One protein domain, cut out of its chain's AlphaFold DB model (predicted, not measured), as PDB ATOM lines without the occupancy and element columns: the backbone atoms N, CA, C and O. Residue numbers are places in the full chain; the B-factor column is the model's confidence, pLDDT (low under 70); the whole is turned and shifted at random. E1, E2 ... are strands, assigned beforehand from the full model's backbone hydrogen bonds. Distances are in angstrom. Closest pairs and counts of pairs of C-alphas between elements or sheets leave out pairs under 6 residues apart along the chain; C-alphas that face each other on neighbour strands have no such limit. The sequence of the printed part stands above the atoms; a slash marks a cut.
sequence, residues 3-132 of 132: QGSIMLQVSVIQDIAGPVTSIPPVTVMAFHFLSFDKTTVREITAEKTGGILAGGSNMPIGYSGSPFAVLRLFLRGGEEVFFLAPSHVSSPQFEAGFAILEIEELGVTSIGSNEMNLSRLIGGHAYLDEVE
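What this domain is: This is residues 3 to 132 of the 132 residues of an uncharacterized protein of Nitrosomonas sp. Nm166 (UniProt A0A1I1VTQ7). A long, narrow rod is made of one twisted sheet folded into two layers face to face: the long strands E1, E8 and E3 side by side in one, and the shorter E2, E7, E5 and E6 in the other, over part of its length. E7 bends across to pair with E3 near one end of the rod, while the E3 to E4 hairpin makes part of the other end. The printed part has 130 residues, no named helix and eight strands, E1 to E8 in chain order, in a branched antiparallel sheet; the class is all strand. It is loose, with a radius of gyration of the C-alphas of 17.6 A, and spans 58 by 24 by 24 A.

How they stand to each other: Start at E1, residues 3 to 20, an edge strand antiparallel to E8, residues 116 to 131, at 174 degrees; look for N 6 and O 128, 2.8 A apart. E1 bends by 72 degrees at residue 17. Next comes E2, residues 26 to 33, whose closest C-alphas to E1 are those of Ala 30 and Val 10, 6.0 A apart. E2 is antiparallel to E7, residues 93 to 105, with N 30 and O 101 at 2.9 A. E3, residues 38 to 54, has E8 on one side, antiparallel at 174 degrees, with N 47 and O 123 at 2.8 A. On its other side are E7, with N 39 and O 94 at 2.8 A, and E4, residues 57 to 59, its hairpin partner, with N 57 and O 54 at 3.0 A. E5, residues 69 to 75, forms a hairpin with E6, residues 80 to 84; N 73 and O 81 are 2.9 A apart. On the other side of E5 is E7, with N 72 and O 100 at 2.8 A. E7 bends by 93 degrees at residue 96. E1 and E6 are apart.

Where its parts are: Find C-alpha 3 at (227.782, 214.107, 288.995); from there E1 runs 48.4 A. E2 measures 23.8 A, E3 48.2 A and E7 28.9 A, with the shorter E4, E5 and E6 between E3 and E7. E8 starts at C-alpha 116, (180.731, 221.240, 281.944), and after 48.4 A ends at C-alpha 131, (226.787, 211.287, 292.953).

The domain as a whole: The C-alphas farthest apart, those of Ser 113 and Glu 132, are 58.8 A apart. The printed part has no cut, and no link is long. Residues 22 to 23 pair antiparallel with residues 108 to 109. The model's pLDDT is under 70 at residue 17, residues 53 to 67 and residues 111 to 113.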
ATOM      1  N   GLN A   3     227.789 214.369 290.435       82.25
ATOM      2  CA  GLN A   3     227.782 214.107 288.995       82.25
ATOM      3  C   GLN A   3     226.835 215.073 288.273       82.25
ATOM      4  O   GLN A   3     227.174 215.611 287.218       82.25
ATOM      5  N   GLY A   4     225.678 215.359 288.873       90.00
ATOM      6  CA  GLY A   4     224.723 216.318 288.331       90.00
ATOM      7  C   GLY A   4     223.394 216.338 289.076       90.00
ATOM      8  O   GLY A   4     223.146 215.532 289.970       90.00
ATOM      9  N   SER A   5     222.539 217.277 288.673       92.81
ATOM     10  CA  SER A   5     221.149 217.369 289.115       92.81
ATOM     11  C   SER A   5     220.238 217.320 287.896       92.81
ATOM     12  O   SER A   5     220.436 218.063 286.933       92.81
ATOM     13  N   ILE A   6     219.220 216.473 287.959       95.31
ATOM     14  CA  ILE A   6     218.237 216.251 286.904       95.31
ATOM     15  C   ILE A   6     216.875 216.696 287.433       95.31
ATOM     16  O   ILE A   6     216.474 216.331 288.538       95.31
ATOM     17  N   MET A   7     216.147 217.475 286.636       96.12
ATOM     18  CA  MET A   7     214.726 217.718 286.864       96.12
ATOM     19  C   MET A   7     213.924 216.898 285.856       96.12
ATOM     20  O   MET A   7     213.999 217.137 284.651       96.12
ATOM     21  N   LEU A   8     213.123 215.964 286.361       96.19
ATOM     22  CA  LEU A   8     212.038 215.348 285.606       96.19
ATOM     23  C   LEU A   8     210.798 216.214 285.780       96.19
ATOM     24  O   LEU A   8     210.369 216.428 286.908       96.19
ATOM     25  N   GLN A   9     210.221 216.700 284.687       94.94
ATOM     26  CA  GLN A   9     209.018 217.524 284.725       94.94
ATOM     27  C   GLN A   9     208.070 217.121 283.605       94.94
ATOM     28  O   GLN A   9     208.489 216.870 282.475       94.94
ATOM     29  N   VAL A  10     206.780 217.095 283.924       93.69
ATOM     30  CA  VAL A  10     205.724 216.877 282.944       93.69
ATOM     31  C   VAL A  10     204.499 217.699 283.307       93.69
ATOM     32  O   VAL A  10     204.178 217.881 284.481       93.69
ATOM     33  N   SER A  11     203.829 218.238 282.293       90.81
ATOM     34  CA  SER A  11     202.575 218.960 282.462       90.81
ATOM     35  C   SER A  11     201.630 218.695 281.299       90.81
ATOM     36  O   SER A  11     202.039 218.463 280.161       90.81
ATOM     37  N   VAL A  12     200.341 218.716 281.613       90.19
ATOM     38  CA  VAL A  12     199.235 218.567 280.677       90.19
ATOM     39  C   VAL A  12     198.325 219.762 280.863       90.19
ATOM     40  O   VAL A  12     197.817 220.017 281.956       90.19
ATOM     41  N   ILE A  13     198.111 220.483 279.769       89.12
ATOM     42  CA  ILE A  13     197.083 221.510 279.675       89.12
ATOM     43  C   ILE A  13     195.880 220.860 279.005       89.12
ATOM     44  O   ILE A  13     195.997 220.303 277.913       89.12
ATOM     45  N   GLN A  14     194.733 220.913 279.671       85.19
ATOM     46  CA  GLN A  14     193.480 220.399 279.146       85.19
ATOM     47  C   GLN A  14     192.470 221.538 279.067       85.19
ATOM     48  O   GLN A  14     191.975 222.015 280.088       85.19
ATOM     49  N   ASP A  15     192.165 221.928 277.833       84.75
ATOM     50  CA  ASP A  15     191.143 222.911 277.486       84.75
ATOM     51  C   ASP A  15     190.084 222.232 276.622       84.75
ATOM     52  O   ASP A  15     190.400 221.605 275.607       84.75
ATOM     53  N   ILE A  16     188.821 222.345 277.024       80.19
ATOM     54  CA  ILE A  16     187.696 221.808 276.257       80.19
ATOM     55  C   ILE A  16     186.877 222.988 275.741       80.19
ATOM     56  O   ILE A  16     186.256 223.715 276.512       80.19
ATOM     57  N   ALA A  17     186.873 223.161 274.418       69.75
ATOM     58  CA  ALA A  17     186.302 224.321 273.728       69.75
ATOM     59  C   ALA A  17     184.758 224.372 273.706       69.75
ATOM     60  O   ALA A  17     184.176 225.161 272.964       69.75
ATOM     61  N   GLY A  18     184.080 223.535 274.490       72.31
ATOM     62  CA  GLY A  18     182.628 223.492 274.540       72.31
ATOM     63  C   GLY A  18     182.102 222.645 275.694       72.31
ATOM     64  O   GLY A  18     182.878 221.952 276.359       72.31
ATOM     65  N   PRO A  19     180.785 222.686 275.923       77.62
ATOM     66  CA  PRO A  19     180.205 221.996 277.049       77.62
ATOM     67  C   PRO A  19     180.240 220.475 276.855       77.62
ATOM     68  O   PRO A  19     179.815 219.948 275.827       77.62
ATOM     69  N   VAL A  20     180.752 219.762 277.858       80.56
ATOM     70  CA  VAL A  20     180.855 218.296 277.877       80.56
ATOM     71  C   VAL A  20     180.175 217.704 279.104       80.56
ATOM     72  O   VAL A  20     180.097 218.327 280.156       80.56
ATOM     73  N   THR A  21     179.706 216.466 278.994       80.31
ATOM     74  CA  THR A  21     179.164 215.694 280.128       80.31
ATOM     75  C   THR A  21     180.208 214.779 280.770       80.31
ATOM     76  O   THR A  21     179.985 214.230 281.849       80.31
ATOM     77  N   SER A  22     181.377 214.634 280.142       79.19
ATOM     78  CA  SER A  22     182.501 213.870 280.681       79.19
ATOM     79  C   SER A  22     183.841 214.505 280.317       79.19
ATOM     80  O   SER A  22     184.031 215.034 279.222       79.19
ATOM     81  N   ILE A  23     184.765 214.450 281.268       80.19
ATOM     82  CA  ILE A  23     186.159 214.860 281.161       80.19
ATOM     83  C   ILE A  23     186.987 213.576 281.261       80.19
ATOM     84  O   ILE A  23     186.890 212.886 282.282       80.19
ATOM     85  N   PRO A  24     187.791 213.231 280.240       81.25
ATOM     86  CA  PRO A  24     188.592 212.016 280.279       81.25
ATOM     87  C   PRO A  24     189.675 212.092 281.371       81.25
ATOM     88  O   PRO A  24     190.140 213.194 281.694       81.25
ATOM     89  N   PRO A  25     190.088 210.939 281.932       84.44
ATOM     90  CA  PRO A  25     191.258 210.870 282.799       84.44
ATOM     91  C   PRO A  25     192.520 211.293 282.041       84.44
ATOM     92  O   PRO A  25     192.579 211.223 280.810       84.44
ATOM     93  N   VAL A  26     193.530 211.723 282.789       85.38
ATOM     94  CA  VAL A  26     194.843 212.090 282.257       85.38
ATOM     95  C   VAL A  26     195.884 211.177 282.882       85.38
ATOM     96  O   VAL A  26     196.007 211.130 284.103       85.38
ATOM     97  N   THR A  27     196.655 210.506 282.032       89.94
ATOM     98  CA  THR A  27     197.854 209.763 282.426       89.94
ATOM     99  C   THR A  27     199.002 210.224 281.547       89.94
ATOM    100  O   THR A  27     198.918 210.142 280.319       89.94
ATOM    101  N   VAL A  28     200.066 210.737 282.157       92.00
ATOM    102  CA  VAL A  28     201.261 211.181 281.434       92.00
ATOM    103  C   VAL A  28     202.512 210.782 282.201       92.00
ATOM    104  O   VAL A  28     202.511 210.745 283.429       92.00
ATOM    105  N   MET A  29     203.581 210.474 281.474       94.75
ATOM    106  CA  MET A  29     204.844 210.032 282.052       94.75
ATOM    107  C   MET A  29     206.015 210.795 281.437       94.75
ATOM    108  O   MET A  29     206.060 211.000 280.223       94.75
ATOM    109  N   ALA A  30     206.982 211.159 282.270       95.25
ATOM    110  CA  ALA A  30     208.321 211.555 281.855       95.25
ATOM    111  C   ALA A  30     209.326 210.558 282.430       95.25
ATOM    112  O   ALA A  30     209.182 210.118 283.569       95.25
ATOM    113  N   PHE A  31     210.343 210.198 281.652       96.31
ATOM    114  CA  PHE A  31     211.342 209.225 282.076       96.31
ATOM    115  C   PHE A  31     212.763 209.703 281.801       96.31
ATOM    116  O   PHE A  31     213.002 210.513 280.904       96.31
ATOM    117  N   HIS A  32     213.713 209.177 282.572       96.38
ATOM    118  CA  HIS A  32     215.134 209.442 282.394       96.38
ATOM    119  C   HIS A  32     215.971 208.220 282.773       96.38
ATOM    120  O   HIS A  32     215.653 207.519 283.734       96.38
ATOM    121  N   PHE A  33     217.040 207.972 282.015       95.50
ATOM    122  CA  PHE A  33     218.049 206.976 282.370       95.50
ATOM    123  C   PHE A  33     219.047 207.590 283.342       95.50
ATOM    124  O   PHE A  33     219.526 208.692 283.107       95.50
ATOM    125  N   LEU A  34     219.348 206.864 284.409       94.50
ATOM    126  CA  LEU A  34     220.285 207.261 285.455       94.50
ATOM    127  C   LEU A  34     221.580 206.450 285.327       94.50
ATOM    128  O   LEU A  34     221.620 205.420 284.646       94.50
ATOM    129  N   SER A  35     222.644 206.904 285.981       91.94
ATOM    130  CA  SER A  35     223.990 206.339 285.867       91.94
ATOM    131  C   SER A  35     224.167 204.982 286.560       91.94
ATOM    132  O   SER A  35     225.173 204.313 286.327       91.94
ATOM    133  N   PHE A  36     223.195 204.539 287.371       92.25
ATOM    134  CA  PHE A  36     223.340 203.470 288.371       92.25
ATOM    135  C   PHE A  36     224.340 203.768 289.498       92.25
ATOM    136  O   PHE A  36     224.618 202.873 290.305       92.25
ATOM    137  N   ASP A  37     224.844 204.996 289.592       91.50
ATOM    138  CA  ASP A  37     225.524 205.468 290.793       91.50
ATOM    139  C   ASP A  37     224.481 205.876 291.849       91.50
ATOM    140  O   ASP A  37     223.306 205.488 291.796       91.50
ATOM    141  N   LYS A  38     224.896 206.638 292.862       93.44
ATOM    142  CA  LYS A  38     224.015 206.992 293.974       93.44
ATOM    143  C   LYS A  38     223.108 208.151 293.582       93.44
ATOM    144  O   LYS A  38     223.543 209.296 293.493       93.44
ATOM    145  N   THR A  39     221.826 207.851 293.428       95.38
ATOM    146  CA  THR A  39     220.757 208.818 293.182       95.38
ATOM    147  C   THR A  39     220.036 209.166 294.482       95.38
ATOM    148  O   THR A  39     219.606 208.279 295.221       95.38
ATOM    149  N   THR A  40     219.844 210.457 294.733       96.50
ATOM    150  CA  THR A  40     218.965 210.979 295.785       96.50
ATOM    151  C   THR A  40     217.764 211.662 295.140       96.50
ATOM    152  O   THR A  40     217.937 212.514 294.271       96.50
ATOM    153  N   VAL A  41     216.547 211.355 295.593       96.94
ATOM    154  CA  VAL A  41     215.360 212.160 295.276       96.94
ATOM    155  C   VAL A  41     215.307 213.309 296.268       96.94
ATOM    156  O   VAL A  41     215.064 213.095 297.454       96.94
ATOM    157  N   ARG A  42     215.571 214.527 295.803       96.25
ATOM    158  CA  ARG A  42     215.596 215.716 296.665       96.25
ATOM    159  C   ARG A  42     214.197 216.229 296.964       96.25
ATOM    160  O   ARG A  42     213.899 216.577 298.101       96.25
ATOM    161  N   GLU A  43     213.347 216.261 295.948       95.06
ATOM    162  CA  GLU A  43     211.936 216.579 296.114       95.06
ATOM    163  C   GLU A  43     211.096 216.014 294.969       95.06
ATOM    164  O   GLU A  43     211.600 215.745 293.876       95.06
ATOM    165  N   ILE A  44     209.801 215.893 295.232       95.62
ATOM    166  CA  ILE A  44     208.749 215.647 294.256       95.62
ATOM    167  C   ILE A  44     207.565 216.556 294.588       95.62
ATOM    168  O   ILE A  44     207.117 216.628 295.732       95.62
ATOM    169  N   THR A  45     207.044 217.254 293.587       93.06
ATOM    170  CA  THR A  45     205.901 218.159 293.724       93.06
ATOM    171  C   THR A  45     204.886 217.880 292.628       93.06
ATOM    172  O   THR A  45     205.229 217.404 291.546       93.06
ATOM    173  N   ALA A  46     203.628 218.192 292.917       90.25
ATOM    174  CA  ALA A  46     202.553 218.156 291.947       90.25
ATOM    175  C   ALA A  46     201.772 219.473 291.992       90.25
ATOM    176  O   ALA A  46     201.522 220.031 293.062       90.25
ATOM    177  N   GLU A  47     201.400 219.964 290.820       85.62
ATOM    178  CA  GLU A  47     200.658 221.196 290.604       85.62
ATOM    179  C   GLU A  47     199.340 220.872 289.910       85.62
ATOM    180  O   GLU A  47     199.286 220.110 288.944       85.62
ATOM    181  N   LYS A  48     198.268 221.506 290.377       83.81
ATOM    182  CA  LYS A  48     196.983 221.486 289.695       83.81
ATOM    183  C   LYS A  48     196.333 222.852 289.796       83.81
ATOM    184  O   LYS A  48     196.053 223.328 290.896       83.81
ATOM    185  N   THR A  49     196.089 223.477 288.653       79.88
ATOM    186  CA  THR A  49     195.490 224.811 288.557       79.88
ATOM    187  C   THR A  49     194.347 224.816 287.537       79.88
ATOM    188  O   THR A  49     194.230 223.914 286.706       79.88
ATOM    189  N   GLY A  50     193.455 225.806 287.631       78.12
ATOM    190  CA  GLY A  50     192.254 225.912 286.793       78.12
ATOM    191  C   GLY A  50     190.967 225.459 287.489       78.12
ATOM    192  O   GLY A  50     190.867 225.503 288.717       78.12
ATOM    193  N   GLY A  51     189.954 225.070 286.708       72.19
ATOM    194  CA  GLY A  51     188.607 224.812 287.226       72.19
ATOM    195  C   GLY A  51     187.697 224.010 286.292       72.19
ATOM    196  O   GLY A  51     187.894 223.981 285.077       72.19
ATOM    197  N   ILE A  52     186.673 223.386 286.882       73.69
ATOM    198  CA  ILE A  52     185.525 222.809 286.171       73.69
ATOM    199  C   ILE A  52     184.309 223.693 286.465       73.69
ATOM    200  O   ILE A  52     183.940 223.905 287.622       73.69
ATOM    201  N   LEU A  53     183.677 224.209 285.416       69.25
ATOM    202  CA  LEU A  53     182.431 224.968 285.502       69.25
ATOM    203  C   LEU A  53     181.286 224.044 285.109       69.25
ATOM    204  O   LEU A  53     181.262 223.612 283.964       69.25
ATOM    205  N   ALA A  54     180.345 223.752 286.008       67.38
ATOM    206  CA  ALA A  54     179.220 222.854 285.733       67.38
ATOM    207  C   ALA A  54     177.889 223.532 286.092       67.38
ATOM    208  O   ALA A  54     177.700 223.971 287.226       67.38
ATOM    209  N   GLY A  55     176.958 223.637 285.136       63.56
ATOM    210  CA  GLY A  55     175.605 224.161 285.401       63.56
ATOM    211  C   GLY A  55     175.564 225.568 286.026       63.56
ATOM    212  O   GLY A  55     174.728 225.837 286.886       63.56
ATOM    213  N   GLY A  56     176.497 226.455 285.658       59.25
ATOM    214  CA  GLY A  56     176.591 227.818 286.206       59.25
ATOM    215  C   GLY A  56     177.156 227.915 287.629       59.25
ATOM    216  O   GLY A  56     177.227 229.012 288.176       59.25
ATOM    217  N   SER A  57     177.580 226.793 288.220       53.72
ATOM    218  CA  SER A  57     178.272 226.748 289.510       53.72
ATOM    219  C   SER A  57     179.735 226.355 289.308       53.72
ATOM    220  O   SER A  57     180.044 225.383 288.613       53.72
ATOM    221  N   ASN A  58     180.652 227.092 289.939       55.34
ATOM    222  CA  ASN A  58     182.045 226.667 290.039       55.34
ATOM    223  C   ASN A  58     182.078 225.461 290.974       55.34
ATOM    224  O   ASN A  58     181.903 225.623 292.182       55.34
ATOM    225  N   MET A  59     182.297 224.265 290.438       56.03
ATOM    226  CA  MET A  59     182.685 223.144 291.280       56.03
ATOM    227  C   MET A  59     184.188 223.286 291.523       56.03
ATOM    228  O   MET A  59     184.958 223.193 290.561       56.03
ATOM    229  N   PRO A  60     184.644 223.535 292.768       51.25
ATOM    230  CA  PRO A  60     186.060 223.425 293.073       51.25
ATOM    231  C   PRO A  60     186.483 222.028 292.641       51.25
ATOM    232  O   PRO A  60     185.780 221.062 292.950       51.25
ATOM    233  N   ILE A  61     187.579 221.917 291.889       54.75
ATOM    234  CA  ILE A  61     188.107 220.609 291.521       54.75
ATOM    235  C   ILE A  61     188.512 219.959 292.841       54.75
ATOM    236  O   ILE A  61     189.531 220.320 293.425       54.75
ATOM    237  N   GLY A  62     187.630 219.104 293.366       44.06
ATOM    238  CA  GLY A  62     187.782 218.488 294.669       44.06
ATOM    239  C   GLY A  62     189.152 217.840 294.736       44.06
ATOM    240  O   GLY A  62     189.546 217.131 293.808       44.06
ATOM    241  N   TYR A  63     189.886 218.148 295.803       41.19
ATOM    242  CA  TYR A  63     191.137 217.486 296.134       41.19
ATOM    243  C   TYR A  63     190.940 215.976 295.976       41.19
ATOM    244  O   TYR A  63     190.156 215.367 296.705       41.19
ATOM    245  N   SER A  64     191.628 215.384 295.000       46.06
ATOM    246  CA  SER A  64     191.817 213.940 294.973       46.06
ATOM    247  C   SER A  64     192.513 213.575 296.282       46.06
ATOM    248  O   SER A  64     193.585 214.100 296.576       46.06
ATOM    249  N   GLY A  65     191.896 212.710 297.089       43.09
ATOM    250  CA  GLY A  65     192.549 212.137 298.268       43.09
ATOM    251  C   GLY A  65     193.708 211.199 297.908       43.09
ATOM    252  O   GLY A  65     194.464 210.808 298.792       43.09
ATOM    253  N   SER A  66     193.854 210.855 296.623       53.81
ATOM    254  CA  SER A  66     194.961 210.068 296.087       53.81
ATOM    255  C   SER A  66     196.034 210.981 295.484       53.81
ATOM    256  O   SER A  66     195.683 211.919 294.755       53.81
ATOM    257  N   PRO A  67     197.329 210.717 295.744       57.88
ATOM    258  CA  PRO A  67     198.421 211.444 295.109       57.88
ATOM    259  C   PRO A  67     198.346 211.241 293.596       57.88
ATOM    260  O   PRO A  67     198.343 210.112 293.119       57.88
ATOM    261  N   PHE A  68     198.270 212.341 292.852       78.94
ATOM    262  CA  PHE A  68     198.143 212.329 291.392       78.94
ATOM    263  C   PHE A  68     199.497 212.413 290.680       78.94
ATOM    264  O   PHE A  68     199.531 212.519 289.461       78.94
ATOM    265  N   ALA A  69     200.608 212.384 291.423       89.19
ATOM    266  CA  ALA A  69     201.943 212.230 290.865       89.19
ATOM    267  C   ALA A  69     202.778 211.249 291.697       89.19
ATOM    268  O   ALA A  69     202.812 211.330 292.933       89.19
ATOM    269  N   VAL A  70     203.458 210.338 291.003       93.94
ATOM    270  CA  VAL A  70     204.294 209.281 291.572       93.94
ATOM    271  C   VAL A  70     205.613 209.235 290.812       93.94
ATOM    272  O   VAL A  70     205.633 209.148 289.589       93.94
ATOM    273  N   LEU A  71     206.727 209.268 291.536       96.25
ATOM    274  CA  LEU A  71     208.041 208.977 290.979       96.25
ATOM    275  C   LEU A  71     208.414 207.534 291.312       96.25
ATOM    276  O   LEU A  71     208.355 207.117 292.467       96.25
ATOM    277  N   ARG A  72     208.842 206.795 290.297       96.69
ATOM    278  CA  ARG A  72     209.343 205.426 290.387       96.69
ATOM    279  C   ARG A  72     210.821 205.410 290.055       96.69
ATOM    280  O   ARG A  72     211.202 205.874 288.982       96.69
ATOM    281  N   LEU A  73     211.635 204.860 290.949       96.94
ATOM    282  CA  LEU A  73     213.035 204.539 290.684       96.94
ATOM    283  C   LEU A  73     213.184 203.035 290.499       96.94
ATOM    284  O   LEU A  73     212.740 202.268 291.348       96.94
ATOM    285  N   PHE A  74     213.855 202.631 289.426       97.00
ATOM    286  CA  PHE A  74     214.199 201.238 289.167       97.00
ATOM    287  C   PHE A  74     215.643 201.007 289.584       97.00
ATOM    288  O   PHE A  74     216.579 201.585 289.015       97.00
ATOM    289  N   LEU A  75     215.808 200.175 290.603       96.19
ATOM    290  CA  LEU A  75     217.081 199.927 291.247       96.19
ATOM    291  C   LEU A  75     217.886 198.851 290.522       96.19
ATOM    292  O   LEU A  75     217.357 197.962 289.843       96.19
ATOM    293  N   ARG A  76     219.200 198.887 290.737       90.25
ATOM    294  CA  ARG A  76     220.086 197.770 290.426       90.25
ATOM    295  C   ARG A  76     219.590 196.530 291.181       90.25
ATOM    296  O   ARG A  76     219.495 196.536 292.399       90.25
ATOM    297  N   GLY A  77     219.260 195.471 290.443       86.06
ATOM    298  CA  GLY A  77     218.658 194.250 291.000       86.06
ATOM    299  C   GLY A  77     217.169 194.076 290.691       86.06
ATOM    300  O   GLY A  77     216.632 193.006 290.958       86.06
ATOM    301  N   GLY A  78     216.527 195.067 290.061       88.12
ATOM    302  CA  GLY A  78     215.147 194.964 289.571       88.12
ATOM    303  C   GLY A  78     214.073 195.330 290.597       88.12
ATOM    304  O   GLY A  78     212.892 195.163 290.310       88.12
ATOM    305  N   GLU A  79     214.465 195.827 291.770       94.38
ATOM    306  CA  GLU A  79     213.537 196.397 292.748       94.38
ATOM    307  C   GLU A  79     213.072 197.797 292.320       94.38
ATOM    308  O   GLU A  79     213.775 198.507 291.597       94.38
ATOM    309  N   GLU A  80     211.897 198.211 292.791       95.94
ATOM    310  CA  GLU A  80     211.338 199.542 292.543       95.94
ATOM    311  C   GLU A  80     211.106 200.290 293.859       95.94
ATOM    312  O   GLU A  80     210.645 199.714 294.847       95.94
ATOM    313  N   VAL A  81     211.382 201.595 293.853       95.81
ATOM    314  CA  VAL A  81     211.067 202.508 294.961       95.81
ATOM    315  C   VAL A  81     210.124 203.591 294.466       95.81
ATOM    316  O   VAL A  81     210.330 204.165 293.398       95.81
ATOM    317  N   PHE A  82     209.100 203.882 295.264       95.38
ATOM    318  CA  PHE A  82     208.028 204.811 294.923       95.38
ATOM    319  C   PHE A  82     208.073 206.037 295.834       95.38
ATOM    320  O   PHE A  82     208.170 205.908 297.055       95.38
ATOM    321  N   PHE A  83     207.936 207.221 295.244       94.69
ATOM    322  CA  PHE A  83     207.805 208.492 295.950       94.69
ATOM    323  C   PHE A  83     206.501 209.159 295.539       94.69
ATOM    324  O   PHE A  83     206.228 209.333 294.354       94.69
ATOM    325  N   LEU A  84     205.695 209.529 296.529       92.38
ATOM    326  CA  LEU A  84     204.398 210.163 296.325       92.38
ATOM    327  C   LEU A  84     204.541 211.675 296.477       92.38
ATOM    328  O   LEU A  84     205.219 212.148 297.393       92.38
ATOM    329  N   ALA A  85     203.891 212.432 295.596       90.06
ATOM    330  CA  ALA A  85     203.848 213.880 295.711       90.06
ATOM    331  C   ALA A  85     202.780 214.352 296.723       90.06
ATOM    332  O   ALA A  85     201.706 213.748 296.797       90.06
ATOM    333  N   PRO A  86     203.008 215.477 297.430       90.62
ATOM    334  CA  PRO A  86     204.266 216.219 297.512       90.62
ATOM    335  C   PRO A  86     205.204 215.640 298.586       90.62
ATOM    336  O   PRO A  86     204.768 215.233 299.662       90.62
ATOM    337  N   SER A  87     206.508 215.684 298.329       90.62
ATOM    338  CA  SER A  87     207.541 215.472 299.341       90.62
ATOM    339  C   SER A  87     208.727 216.392 299.076       90.62
ATOM    340  O   SER A  87     209.300 216.377 297.990       90.62
ATOM    341  N   HIS A  88     209.124 217.147 300.098       90.56
ATOM    342  CA  HIS A  88     210.321 218.000 300.092       90.56
ATOM    343  C   HIS A  88     211.411 217.468 301.033       90.56
ATOM    344  O   HIS A  88     212.324 218.196 301.423       90.56
ATOM    345  N   VAL A  89     211.279 216.212 301.467       91.50
ATOM    346  CA  VAL A  89     212.280 215.539 302.291       91.50
ATOM    347  C   VAL A  89     213.151 214.704 301.371       91.50
ATOM    348  O   VAL A  89     212.650 213.785 300.721       91.50
ATOM    349  N   SER A  90     214.448 215.009 301.355       94.75
ATOM    350  CA  SER A  90     215.418 214.231 300.594       94.75
ATOM    351  C   SER A  90     215.380 212.764 301.007       94.75
ATOM    352  O   SER A  90     215.401 212.429 302.196       94.75
ATOM    353  N   SER A  91     215.356 211.886 300.015       95.75
ATOM    354  CA  SER A  91     215.407 210.451 300.231       95.75
ATOM    355  C   SER A  91     216.802 209.988 300.681       95.75
ATOM    356  O   SER A  91     217.788 210.717 300.538       95.75
ATOM    357  N   PRO A  92     216.933 208.739 301.157       95.44
ATOM    358  CA  PRO A  92     218.210 208.031 301.124       95.44
ATOM    359  C   PRO A  92     218.775 207.935 299.697       95.44
ATOM    360  O   PRO A  92     218.089 208.245 298.720       95.44
ATOM    361  N   GLN A  93     220.020 207.478 299.583       95.12
ATOM    362  CA  GLN A  93     220.661 207.216 298.293       95.12
ATOM    363  C   GLN A  93     220.288 205.833 297.756       95.12
ATOM    364  O   GLN A  93     220.265 204.859 298.510       95.12
ATOM    365  N   PHE A  94     220.067 205.752 296.445       95.44
ATOM    366  CA  PHE A  94     219.696 204.535 295.730       95.44
ATOM    367  C   PHE A  94     220.577 204.329 294.500       95.44
ATOM    368  O   PHE A  94     220.847 205.280 293.774       95.44
ATOM    369  N   GLU A  95     220.970 203.089 294.221       95.69
ATOM    370  CA  GLU A  95     221.599 202.725 292.946       95.69
ATOM    371  C   GLU A  95     220.510 202.520 291.887       95.69
ATOM    372  O   GLU A  95     220.057 201.397 291.657       95.69
ATOM    373  N   ALA A  96     220.033 203.612 291.288       94.94
ATOM    374  CA  ALA A  96     218.946 203.600 290.311       94.94
ATOM    375  C   ALA A  96     219.479 203.787 288.886       94.94
ATOM    376  O   ALA A  96     220.360 204.606 288.653       94.94
ATOM    377  N   GLY A  97     218.936 203.034 287.928       95.06
ATOM    378  CA  GLY A  97     219.297 203.152 286.506       95.06
ATOM    379  C   GLY A  97     218.227 203.810 285.648       95.06
ATOM    380  O   GLY A  97     218.447 204.116 284.476       95.06
ATOM    381  N   PHE A  98     217.039 204.005 286.210       96.06
ATOM    382  CA  PHE A  98     215.905 204.542 285.483       96.06
ATOM    383  C   PHE A  98     214.917 205.184 286.447       96.06
ATOM    384  O   PHE A  98     214.665 204.658 287.534       96.06
ATOM    385  N   ALA A  99     214.356 206.312 286.034       97.25
ATOM    386  CA  ALA A  99     213.335 207.032 286.769       97.25
ATOM    387  C   ALA A  99     212.133 207.314 285.865       97.25
ATOM    388  O   ALA A  99     212.309 207.738 284.722       97.25
ATOM    389  N   ILE A 100     210.922 207.118 286.391       97.56
ATOM    390  CA  ILE A 100     209.665 207.536 285.761       97.56
ATOM    391  C   ILE A 100     208.931 208.462 286.723       97.56
ATOM    392  O   ILE A 100     208.586 208.048 287.825       97.56
ATOM    393  N   LEU A 101     208.650 209.688 286.291       96.88
ATOM    394  CA  LEU A 101     207.645 210.548 286.902       96.88
ATOM    395  C   LEU A 101     206.323 210.339 286.164       96.88
ATOM    396  O   LEU A 101     206.222 210.629 284.974       96.88
ATOM    397  N   GLU A 102     205.321 209.854 286.877       94.69
ATOM    398  CA  GLU A 102     203.977 209.598 286.378       94.69
ATOM    399  C   GLU A 102     202.992 210.567 287.025       94.69
ATOM    400  O   GLU A 102     203.056 210.807 288.229       94.69
ATOM    401  N   ILE A 103     202.085 211.116 286.220       91.31
ATOM    402  CA  ILE A 103     200.926 211.874 286.680       91.31
ATOM    403  C   ILE A 103     199.673 211.103 286.290       91.31
ATOM    404  O   ILE A 103     199.482 210.809 285.109       91.31
ATOM    405  N   GLU A 104     198.809 210.844 287.268       88.19
ATOM    406  CA  GLU A 104     197.517 210.187 287.095       88.19
ATOM    407  C   GLU A 104     196.411 211.031 287.730       88.19
ATOM    408  O   GLU A 104     196.323 211.185 288.946       88.19
ATOM    409  N   GLU A 105     195.534 211.573 286.892       82.12
ATOM    410  CA  GLU A 105     194.386 212.360 287.320       82.12
ATOM    411  C   GLU A 105     193.096 211.713 286.817       82.12
ATOM    412  O   GLU A 105     192.909 211.475 285.619       82.12
ATOM    413  N   LEU A 106     192.173 211.479 287.749       78.38
ATOM    414  CA  LEU A 106     190.890 210.858 287.453       78.38
ATOM    415  C   LEU A 106     190.032 211.744 286.537       78.38
ATOM    416  O   LEU A 106     190.016 212.975 286.620       78.38
ATOM    417  N   GLY A 107     189.287 211.085 285.651       77.69
ATOM    418  CA  GLY A 107     188.257 211.730 284.849       77.69
ATOM    419  C   GLY A 107     187.060 212.142 285.706       77.69
ATOM    420  O   GLY A 107     186.837 211.609 286.795       77.69
ATOM    421  N   VAL A 108     186.257 213.072 285.197       76.50
ATOM    422  CA  VAL A 108     185.043 213.557 285.870       76.50
ATOM    423  C   VAL A 108     183.856 213.356 284.944       76.50
ATOM    424  O   VAL A 108     183.907 213.738 283.781       76.50
ATOM    425  N   THR A 109     182.771 212.776 285.448       76.88
ATOM    426  CA  THR A 109     181.502 212.664 284.714       76.88
ATOM    427  C   THR A 109     180.437 213.440 285.473       76.88
ATOM    428  O   THR A 109     180.329 213.290 286.692       76.88
ATOM    429  N   SER A 110     179.669 214.285 284.782       70.00
ATOM    430  CA  SER A 110     178.578 215.012 285.428       70.00
ATOM    431  C   SER A 110     177.424 214.063 285.759       70.00
ATOM    432  O   SER A 110     177.116 213.126 285.023       70.00
ATOM    433  N   ILE A 111     176.775 214.294 286.900       65.62
ATOM    434  CA  ILE A 111     175.540 213.593 287.251       65.62
ATOM    435  C   ILE A 111     174.385 214.364 286.589       65.62
ATOM    436  O   ILE A 111     174.140 215.521 286.932       65.62
ATOM    437  N   GLY A 112     173.689 213.737 285.634       62.91
ATOM    438  CA  GLY A 112     172.581 214.337 284.871       62.91
ATOM    439  C   GLY A 112     172.994 214.911 283.507       62.91
ATOM    440  O   GLY A 112     174.021 214.535 282.956       62.91
ATOM    441  N   SER A 113     172.190 215.825 282.945       64.75
ATOM    442  CA  SER A 113     172.468 216.523 281.671       64.75
ATOM    443  C   SER A 113     173.232 217.839 281.863       64.75
ATOM    444  O   SER A 113     173.120 218.749 281.045       64.75
ATOM    445  N   ASN A 114     173.954 217.977 282.979       70.50
ATOM    446  CA  ASN A 114     174.700 219.191 283.273       70.50
ATOM    447  C   ASN A 114     175.934 219.262 282.382       70.50
ATOM    448  O   ASN A 114     176.800 218.384 282.406       70.50
ATOM    449  N   GLU A 115     175.993 220.339 281.621       76.75
ATOM    450  CA  GLU A 115     177.115 220.697 280.779       76.75
ATOM    451  C   GLU A 115     178.273 221.256 281.619       76.75
ATOM    452  O   GLU A 115     178.061 222.056 282.541       76.75
ATOM    453  N   MET A 116     179.493 220.816 281.298       77.94
ATOM    454  CA  MET A 116     180.731 221.240 281.944       77.94
ATOM    455  C   MET A 116     181.663 221.946 280.960       77.94
ATOM    456  O   MET A 116     181.907 221.425 279.877       77.94
ATOM    457  N   ASN A 117     182.256 223.066 281.369       77.25
ATOM    458  CA  ASN A 117     183.422 223.656 280.710       77.25
ATOM    459  C   ASN A 117     184.665 223.410 281.570       77.25
ATOM    460  O   ASN A 117     184.599 223.481 282.801       77.25
ATOM    461  N   LEU A 118     185.798 223.130 280.926       80.06
ATOM    462  CA  LEU A 118     187.049 222.795 281.598       80.06
ATOM    463  C   LEU A 118     188.205 223.596 281.009       80.06
ATOM    464  O   LEU A 118     188.435 223.542 279.803       80.06
ATOM    465  N   SER A 119     188.971 224.215 281.903       83.56
ATOM    466  CA  SER A 119     190.330 224.672 281.634       83.56
ATOM    467  C   SER A 119     191.186 224.329 282.849       83.56
ATOM    468  O   SER A 119     190.923 224.822 283.954       83.56
ATOM    469  N   ARG A 120     192.154 223.421 282.685       83.31
ATOM    470  CA  ARG A 120     193.067 223.017 283.765       83.31
ATOM    471  C   ARG A 120     194.485 222.775 283.279       83.31
ATOM    472  O   ARG A 120     194.701 222.312 282.161       83.31
ATOM    473  N   LEU A 121     195.430 223.008 284.179       85.62
ATOM    474  CA  LEU A 121     196.801 222.532 284.079       85.62
ATOM    475  C   LEU A 121     197.027 221.522 285.200       85.62
ATOM    476  O   LEU A 121     196.686 221.771 286.356       85.62
ATOM    477  N   ILE A 122     197.586 220.374 284.838       88.31
ATOM    478  CA  ILE A 122     198.029 219.344 285.774       88.31
ATOM    479  C   ILE A 122     199.497 219.105 285.475       88.31
ATOM    480  O   ILE A 122     199.857 218.820 284.334       88.31
ATOM    481  N   GLY A 123     200.349 219.237 286.476       90.56
ATOM    482  CA  GLY A 123     201.778 219.086 286.304       90.56
ATOM    483  C   GLY A 123     202.446 218.542 287.545       90.56
ATOM    484  O   GLY A 123     201.835 218.357 288.595       90.56
ATOM    485  N   GLY A 124     203.726 218.264 287.401       92.25
ATOM    486  CA  GLY A 124     204.551 217.794 288.488       92.25
ATOM    487  C   GLY A 124     206.003 217.769 288.071       92.25
ATOM    488  O   GLY A 124     206.335 217.728 286.879       92.25
ATOM    489  N   HIS A 125     206.863 217.796 289.074       95.31
ATOM    490  CA  HIS A 125     208.293 217.676 288.882       95.31
ATOM    491  C   HIS A 125     208.932 216.883 290.012       95.31
ATOM    492  O   HIS A 125     208.422 216.834 291.131       95.31
ATOM    493  N   ALA A 126     210.074 216.282 289.709       96.94
ATOM    494  CA  ALA A 126     210.953 215.654 290.674       96.94
ATOM    495  C   ALA A 126     212.397 216.081 290.411       96.94
ATOM    496  O   ALA A 126     212.845 216.099 289.260       96.94
ATOM    497  N   TYR A 127     213.125 216.402 291.478       97.12
ATOM    498  CA  TYR A 127     214.561 216.649 291.417       97.12
ATOM    499  C   TYR A 127     215.329 215.417 291.884       97.12
ATOM    500  O   TYR A 127     215.123 214.921 292.995       97.12
ATOM    501  N   LEU A 128     216.242 214.969 291.033       96.44
ATOM    502  CA  LEU A 128     217.156 213.863 291.263       96.44
ATOM    503  C   LEU A 128     218.578 214.415 291.287       96.44
ATOM    504  O   LEU A 128     218.948 215.184 290.404       96.44
ATOM    505  N   ASP A 129     219.370 214.020 292.272       95.75
ATOM    506  CA  ASP A 129     220.785 214.369 292.346       95.75
ATOM    507  C   ASP A 129     221.619 213.082 292.267       95.75
ATOM    508  O   ASP A 129     221.396 212.155 293.049       95.75
ATOM    509  N   GLU A 130     222.570 213.026 291.332       94.31
ATOM    510  CA  GLU A 130     223.478 211.890 291.139       94.31
ATOM    511  C   GLU A 130     224.859 212.198 291.718       94.31
ATOM    512  O   GLU A 130     225.416 213.289 291.530       94.31
ATOM    513  N   VAL A 131     225.425 211.223 292.428       91.81
ATOM    514  CA  VAL A 131     226.787 211.287 292.953       91.81
ATOM    515  C   VAL A 131     227.540 209.981 292.691       91.81
ATOM    516  O   VAL A 131     226.998 208.899 292.907       91.81
ATOM    517  N   GLU A 132     228.808 210.112 292.294       82.19
ATOM    518  CA  GLU A 132     229.800 209.019 292.260       82.19
ATOM    519  C   GLU A 132     230.227 208.611 293.678       82.19
ATOM    520  O   GLU A 132     230.564 209.535 294.473       82.19
TER     521      GLU A 132